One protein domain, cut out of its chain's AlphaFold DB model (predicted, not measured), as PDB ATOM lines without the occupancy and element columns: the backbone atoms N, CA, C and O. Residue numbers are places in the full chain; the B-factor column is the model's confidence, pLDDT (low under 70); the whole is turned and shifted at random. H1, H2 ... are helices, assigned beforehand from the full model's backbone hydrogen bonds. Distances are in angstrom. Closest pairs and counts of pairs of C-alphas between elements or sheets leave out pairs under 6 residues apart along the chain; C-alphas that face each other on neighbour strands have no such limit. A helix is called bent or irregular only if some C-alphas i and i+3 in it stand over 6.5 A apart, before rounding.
ATOM      1  N   PRO A 207      17.942 -23.179  18.899       70.62
ATOM      2  CA  PRO A 207      17.215 -21.929  18.746       70.62
ATOM      3  C   PRO A 207      15.882 -21.948  19.509       70.62
ATOM      4  O   PRO A 207      15.500 -20.933  20.068       70.62
ATOM      5  N   GLY A 208      15.179 -23.088  19.547       77.56
ATOM      6  CA  GLY A 208      13.828 -23.206  20.122       77.56
ATOM      7  C   GLY A 208      13.683 -22.628  21.538       77.56
ATOM      8  O   GLY A 208      12.863 -21.737  21.720       77.56
ATOM      9  N   PRO A 209      14.481 -23.082  22.520       75.69
ATOM     10  CA  PRO A 209      14.474 -22.511  23.867       75.69
ATOM     11  C   PRO A 209      14.750 -21.006  23.921       75.69
ATOM     12  O   PRO A 209      14.048 -20.300  24.634       75.69
ATOM     13  N   ILE A 210      15.705 -20.496  23.133       75.88
ATOM     14  CA  ILE A 210      15.991 -19.053  23.076       75.88
ATOM     15  C   ILE A 210      14.777 -18.288  22.533       75.88
ATOM     16  O   ILE A 210      14.397 -17.270  23.099       75.88
ATOM     17  N   TRP A 211      14.127 -18.793  21.479       73.31
ATOM     18  CA  TRP A 211      12.895 -18.195  20.950       73.31
ATOM     19  C   TRP A 211      11.784 -18.160  21.988       73.31
ATOM     20  O   TRP A 211      11.114 -17.144  22.105       73.31
ATOM     21  N   ALA A 212      11.601 -19.247  22.738       76.56
ATOM     22  CA  ALA A 212      10.608 -19.294  23.800       76.56
ATOM     23  C   ALA A 212      10.883 -18.225  24.868       76.56
ATOM     24  O   ALA A 212       9.950 -17.556  25.281       76.56
ATOM     25  N   MET A 213      12.150 -18.010  25.240       76.50
ATOM     26  CA  MET A 213      12.527 -16.947  26.177       76.50
ATOM     27  C   MET A 213      12.280 -15.546  25.596       76.50
ATOM     28  O   MET A 213      11.765 -14.678  26.280       76.50
ATOM     29  N   ILE A 214      12.640 -15.302  24.333       70.88
ATOM     30  CA  ILE A 214      12.449 -13.984  23.698       70.88
ATOM     31  C   ILE A 214      10.959 -13.642  23.551       70.88
ATOM     32  O   ILE A 214      10.582 -12.480  23.653       70.88
ATOM     33  N   LEU A 215      10.124 -14.645  23.272       71.19
ATOM     34  CA  LEU A 215       8.686 -14.473  23.055       71.19
ATOM     35  C   LEU A 215       7.871 -14.486  24.351       71.19
ATOM     36  O   LEU A 215       6.665 -14.258  24.295       71.19
ATOM     37  N   ASP A 216       8.498 -14.770  25.491       72.88
ATOM     38  CA  ASP A 216       7.831 -14.740  26.784       72.88
ATOM     39  C   ASP A 216       7.643 -13.277  27.231       72.88
ATOM     40  O   ASP A 216       8.632 -12.602  27.529       72.88
ATOM     41  N   PRO A 217       6.399 -12.763  27.306       61.03
ATOM     42  CA  PRO A 217       6.144 -11.379  27.700       61.03
ATOM     43  C   PRO A 217       6.570 -11.079  29.146       61.03
ATOM     44  O   PRO A 217       6.722  -9.912  29.507       61.03
ATOM     45  N   CYS A 218       6.776 -12.106  29.976       63.88
ATOM     46  CA  CYS A 218       7.268 -11.959  31.341       63.88
ATOM     47  C   CYS A 218       8.785 -11.713  31.396       63.88
ATOM     48  O   CYS A 218       9.292 -11.265  32.428       63.88
ATOM     49  N   ILE A 219       9.524 -11.978  30.312       71.56
ATOM     50  CA  ILE A 219      10.966 -11.739  30.240       71.56
ATOM     51  C   ILE A 219      11.217 -10.400  29.558       71.56
ATOM     52  O   ILE A 219      11.039 -10.229  28.355       71.56
ATOM     53  N   LYS A 220      11.690  -9.427  30.337       72.12
ATOM     54  CA  LYS A 220      12.042  -8.104  29.814       72.12
ATOM     55  C   LYS A 220      13.224  -8.206  28.848       72.12
ATOM     56  O   LYS A 220      14.210  -8.878  29.140       72.12
ATOM     57  N   THR A 221      13.183  -7.465  27.742       67.56
ATOM     58  CA  THR A 221      14.296  -7.372  26.777       67.56
ATOM     59  C   THR A 221      15.597  -6.894  27.425       67.56
ATOM     60  O   THR A 221      16.666  -7.415  27.107       67.56
ATOM     61  N   THR A 222      15.502  -6.003  28.417       73.06
ATOM     62  CA  THR A 222      16.636  -5.526  29.228       73.06
ATOM     63  C   THR A 222      17.381  -6.659  29.935       73.06
ATOM     64  O   THR A 222      18.581  -6.560  30.173       73.06
ATOM     65  N   HIS A 223      16.715  -7.783  30.220       76.06
ATOM     66  CA  HIS A 223      17.377  -8.960  30.774       76.06
ATOM     67  C   HIS A 223      18.405  -9.546  29.793       76.06
ATOM     68  O   HIS A 223      19.501  -9.919  30.206       76.06
ATOM     69  N   PHE A 224      18.097  -9.592  28.494       75.94
ATOM     70  CA  PHE A 224      19.041 -10.065  27.478       75.94
ATOM     71  C   PHE A 224      20.196  -9.087  27.267       75.94
ATOM     72  O   PHE A 224      21.323  -9.523  27.045       75.94
ATOM     73  N   GLU A 225      19.938  -7.783  27.363       76.25
ATOM     74  CA  GLU A 225      20.971  -6.745  27.263       76.25
ATOM     75  C   GLU A 225      21.964  -6.845  28.424       76.25
ATOM     76  O   GLU A 225      23.169  -6.967  28.196       76.25
ATOM     77  N   ASN A 226      21.450  -6.924  29.654       80.69
ATOM     78  CA  ASN A 226      22.259  -7.041  30.868       80.69
ATOM     79  C   ASN A 226      23.082  -8.337  30.900       80.69
ATOM     80  O   ASN A 226      24.186  -8.364  31.438       80.69
ATOM     81  N   ASN A 227      22.575  -9.411  30.288       78.94
ATOM     82  CA  ASN A 227      23.239 -10.718  30.254       78.94
ATOM     83  C   ASN A 227      23.908 -11.025  28.904       78.94
ATOM     84  O   ASN A 227      24.335 -12.158  28.662       78.94
ATOM     85  N   ARG A 228      24.048 -10.028  28.018       78.81
ATOM     86  CA  ARG A 228      24.561 -10.213  26.651       78.81
ATOM     87  C   ARG A 228      25.930 -10.886  26.627       78.81
ATOM     88  O   ARG A 228      26.149 -11.783  25.817       78.81
ATOM     89  N   LYS A 229      26.835 -10.484  27.525       80.50
ATOM     90  CA  LYS A 229      28.186 -11.058  27.619       80.50
ATOM     91  C   LYS A 229      28.143 -12.560  27.910       80.50
ATOM     92  O   LYS A 229      28.776 -13.330  27.202       80.50
ATOM     93  N   PHE A 230      27.326 -12.988  28.873       79.69
ATOM     94  CA  PHE A 230      27.141 -14.407  29.184       79.69
ATOM     95  C   PHE A 230      26.594 -15.191  27.982       79.69
ATOM     96  O   PHE A 230      27.110 -16.254  27.645       79.69
ATOM     97  N   LEU A 231      25.575 -14.656  27.300       76.38
ATOM     98  CA  LEU A 231      24.982 -15.301  26.124       76.38
ATOM     99  C   LEU A 231      26.001 -15.473  24.983       76.38
ATOM    100  O   LEU A 231      26.007 -16.507  24.312       76.38
ATOM    101  N   LEU A 232      26.883 -14.490  24.789       78.69
ATOM    102  CA  LEU A 232      27.950 -14.547  23.791       78.69
ATOM    103  C   LEU A 232      29.055 -15.532  24.191       78.69
ATOM    104  O   LEU A 232      29.391 -16.419  23.406       78.69
ATOM    105  N   ASP A 233      29.579 -15.411  25.409       81.62
ATOM    106  CA  ASP A 233      30.770 -16.140  25.852       81.62
ATOM    107  C   ASP A 233      30.475 -17.633  26.088       81.62
ATOM    108  O   ASP A 233      31.227 -18.508  25.651       81.62
ATOM    109  N   GLU A 234      29.352 -17.949  26.740       78.12
ATOM    110  CA  GLU A 234      29.058 -19.306  27.225       78.12
ATOM    111  C   GLU A 234      28.221 -20.118  26.235       78.12
ATOM    112  O   GLU A 234      28.472 -21.308  26.008       78.12
ATOM    113  N   LEU A 235      27.227 -19.489  25.601       75.44
ATOM    114  CA  LEU A 235      26.397 -20.191  24.622       75.44
ATOM    115  C   LEU A 235      27.033 -20.190  23.224       75.44
ATOM    116  O   LEU A 235      26.650 -21.022  22.394       75.44
ATOM    117  N   LYS A 236      28.028 -19.319  22.972       75.75
ATOM    118  CA  LYS A 236      28.602 -19.050  21.637       75.75
ATOM    119  C   LYS A 236      27.528 -18.736  20.600       75.75
ATOM    120  O   LYS A 236      27.670 -19.043  19.415       75.75
ATOM    121  N   VAL A 237      26.407 -18.184  21.052       65.94
ATOM    122  CA  VAL A 237      25.316 -17.823  20.161       65.94
ATOM    123  C   VAL A 237      25.626 -16.410  19.706       65.94
ATOM    124  O   VAL A 237      25.432 -15.456  20.451       65.94
ATOM    125  N   HIS A 238      26.107 -16.268  18.472       65.25
ATOM    126  CA  HIS A 238      26.197 -14.974  17.792       65.25
ATOM    127  C   HIS A 238      24.788 -14.473  17.419       65.25
ATOM    128  O   HIS A 238      24.485 -14.235  16.254       65.25
ATOM    129  N   MET A 239      23.891 -14.367  18.401       68.19
ATOM    130  CA  MET A 239      22.594 -13.719  18.253       68.19
ATOM    131  C   MET A 239      22.686 -12.367  18.939       68.19
ATOM    132  O   MET A 239      22.547 -12.247  20.153       68.19
ATOM    133  N   THR A 240      22.961 -11.334  18.145       72.00
ATOM    134  CA  THR A 240      22.629  -9.974  18.564       72.00
ATOM    135  C   THR A 240      21.103  -9.857  18.671       72.00
ATOM    136  O   THR A 240      20.399 -10.589  17.968       72.00
ATOM    137  N   PRO A 241      20.566  -8.957  19.514       66.88
ATOM    138  CA  PRO A 241      19.130  -8.673  19.527       66.88
ATOM    139  C   PRO A 241      18.578  -8.416  18.116       66.88
ATOM    140  O   PRO A 241      17.567  -9.005  17.742       66.88
ATOM    141  N   ASP A 242      19.313  -7.675  17.283       71.56
ATOM    142  CA  ASP A 242      18.949  -7.431  15.882       71.56
ATOM    143  C   ASP A 242      18.924  -8.709  15.039       71.56
ATOM    144  O   ASP A 242      18.014  -8.909  14.238       71.56
ATOM    145  N   ALA A 243      19.884  -9.621  15.235       75.38
ATOM    146  CA  ALA A 243      19.881 -10.917  14.566       75.38
ATOM    147  C   ALA A 243      18.697 -11.779  15.028       75.38
ATOM    148  O   ALA A 243      18.081 -12.453  14.204       75.38
ATOM    149  N   CYS A 244      18.325 -11.740  16.314       68.88
ATOM    150  CA  CYS A 244      17.107 -12.386  16.803       68.88
ATOM    151  C   CYS A 244      15.867 -11.808  16.120       68.88
ATOM    152  O   CYS A 244      15.068 -12.552  15.563       68.88
ATOM    153  N   VAL A 245      15.706 -10.487  16.113       70.31
ATOM    154  CA  VAL A 245      14.549  -9.838  15.485       70.31
ATOM    155  C   VAL A 245      14.506 -10.153  13.987       70.31
ATOM    156  O   VAL A 245      13.469 -10.574  13.479       70.31
ATOM    157  N   SER A 246      15.642 -10.073  13.293       76.88
ATOM    158  CA  SER A 246      15.758 -10.377  11.863       76.88
ATOM    159  C   SER A 246      15.420 -11.836  11.539       76.88
ATOM    160  O   SER A 246      14.634 -12.107  10.625       76.88
ATOM    161  N   ILE A 247      15.939 -12.804  12.309       74.00
ATOM    162  CA  ILE A 247      15.602 -14.223  12.112       74.00
ATOM    163  C   ILE A 247      14.114 -14.462  12.408       74.00
ATOM    164  O   ILE A 247      13.485 -15.259  11.705       74.00
ATOM    165  N   PHE A 248      13.538 -13.786  13.410       73.06
ATOM    166  CA  PHE A 248      12.113 -13.896  13.727       73.06
ATOM    167  C   PHE A 248      11.261 -13.411  12.566       73.06
ATOM    168  O   PHE A 248      10.447 -14.171  12.050       73.06
ATOM    169  N   GLN A 249      11.498 -12.175  12.124       76.69
ATOM    170  CA  GLN A 249      10.786 -11.542  11.020       76.69
ATOM    171  C   GLN A 249      10.900 -12.385   9.750       76.69
ATOM    172  O   GLN A 249       9.892 -12.685   9.118       76.69
ATOM    173  N   THR A 250      12.102 -12.871   9.433       79.31
ATOM    174  CA  THR A 250      12.335 -13.750   8.280       79.31
ATOM    175  C   THR A 250      11.521 -15.041   8.383       79.31
ATOM    176  O   THR A 250      10.914 -15.484   7.408       79.31
ATOM    177  N   LYS A 251      11.478 -15.676   9.560       75.75
ATOM    178  CA  LYS A 251      10.693 -16.902   9.766       75.75
ATOM    179  C   LYS A 251       9.188 -16.653   9.751       75.75
ATOM    180  O   LYS A 251       8.473 -17.481   9.193       75.75
ATOM    181  N   ALA A 252       8.727 -15.554  10.339       71.25
ATOM    182  CA  ALA A 252       7.326 -15.152  10.333       71.25
ATOM    183  C   ALA A 252       6.850 -14.890   8.897       71.25
ATOM    184  O   ALA A 252       5.871 -15.489   8.463       71.25
ATOM    185  N   LEU A 253       7.623 -14.123   8.121       79.94
ATOM    186  CA  LEU A 253       7.342 -13.842   6.715       79.94
ATOM    187  C   LEU A 253       7.323 -15.123   5.865       79.94
ATOM    188  O   LEU A 253       6.400 -15.349   5.086       79.94
ATOM    189  N   ASN A 254       8.302 -16.016   6.051       77.62
ATOM    190  CA  ASN A 254       8.320 -17.317   5.372       77.62
ATOM    191  C   ASN A 254       7.094 -18.174   5.722       77.62
ATOM    192  O   ASN A 254       6.575 -18.893   4.868       77.62
ATOM    193  N   PHE A 255       6.629 -18.111   6.970       73.50
ATOM    194  CA  PHE A 255       5.435 -18.822   7.405       73.50
ATOM    195  C   PHE A 255       4.164 -18.242   6.769       73.50
ATOM    196  O   PHE A 255       3.336 -19.013   6.280       73.50
ATOM    197  N   GLU A 256       4.021 -16.919   6.700       76.56
ATOM    198  CA  GLU A 256       2.896 -16.263   6.017       76.56
ATOM    199  C   GLU A 256       2.866 -16.597   4.522       76.56
ATOM    200  O   GLU A 256       1.852 -17.084   4.019       76.56
ATOM    201  N   ASN A 257       4.007 -16.478   3.840       81.00
ATOM    202  CA  ASN A 257       4.137 -16.793   2.413       81.00
ATOM    203  C   ASN A 257       3.897 -18.281   2.103       81.00
ATOM    204  O   ASN A 257       3.461 -18.638   1.007       81.00
ATOM    205  N   SER A 258       4.143 -19.179   3.065       77.00
ATOM    206  CA  SER A 258       3.847 -20.607   2.901       77.00
ATOM    207  C   SER A 258       2.345 -20.914   2.871       77.00
ATOM    208  O   SER A 258       1.941 -21.929   2.304       77.00
TER     209      SER A 258
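What this domain is: This is residues 207 to 258 of the 300 residues of an uncharacterized protein of Puccinia sorghi (UniProt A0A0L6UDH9). One long helix, H4, begins beside a small body of three short helices, H1, H2 and H3, and runs out of it as an arm, of which residues 249 to 258 stand free. In the body the chain winds in an open loop from H1 through H2 and H3 back to the beginning of H4, and no named helix touches another. The printed part has 52 residues with four named helices, in the order H1, H2, H3, H4, and no named strand; the class is all helix. It is only just loose, close to compact, with a radius of gyration of the C-alphas of 11.9 A, and the C-alphas span 36 by 24 by 17 A.

How they stand to each other: The longest helix is H4, residues 241 to 258. H1, residues 207 to 215, and H4 are near each other, with 9 pairs of C-alphas within 10 A but no pair within 8 A. H2, residues 221 to 226, is only just apart from H4, with their closest C-alphas 8.1 A apart. H1 and H2 are close but not clearly touching, with one pair of C-alphas within 8 A; this closest pair, Ile 214 and Thr 221, is 7.5 A apart. The lines of H1 and H2 stand at a steep tilt of 67 degrees, opposite ways. H3, residues 228 to 233, and H2 meet only through their link. H3 is apart from H1 and from H4. In H1, H2, H3 and H4 every pair of O i and N i+4 is within hydrogen-bond range.

Where its parts are: H4 measures 25.5 A from its first to its last C-alpha, from Pro 241 at (19.130, -8.673, 19.527) to Ser 258 at (3.847, -20.607, 2.901). H1, residues 207 to 215, is 12.1 A long and begins with C-alpha 207 at (17.215, -21.929, 18.746). H2, residues 221 to 226, is 9.0 A long, and H3, residues 228 to 233, is 8.6 A long. No helix is bent or irregular.

The domain as a whole: The C-alphas of Asn 226 and Ser 258 are the two farthest apart, at 36.1 A, while the first and last printed C-alphas are 20.8 A apart. Without residues 249 to 258, the body of 42 residues spans 25 by 20 by 17 A, with a radius of gyration of 9.7 A. The links from H1 to H2 and from H2 to H3 are tight, and the link from H3 to H4, with 7 residues, is short. The printed part has no cut. The mean pLDDT of the printed part is 74.2, and the model's confidence is under 70 at residues 217 to 218, 221, 237 to 239, 241 and 244.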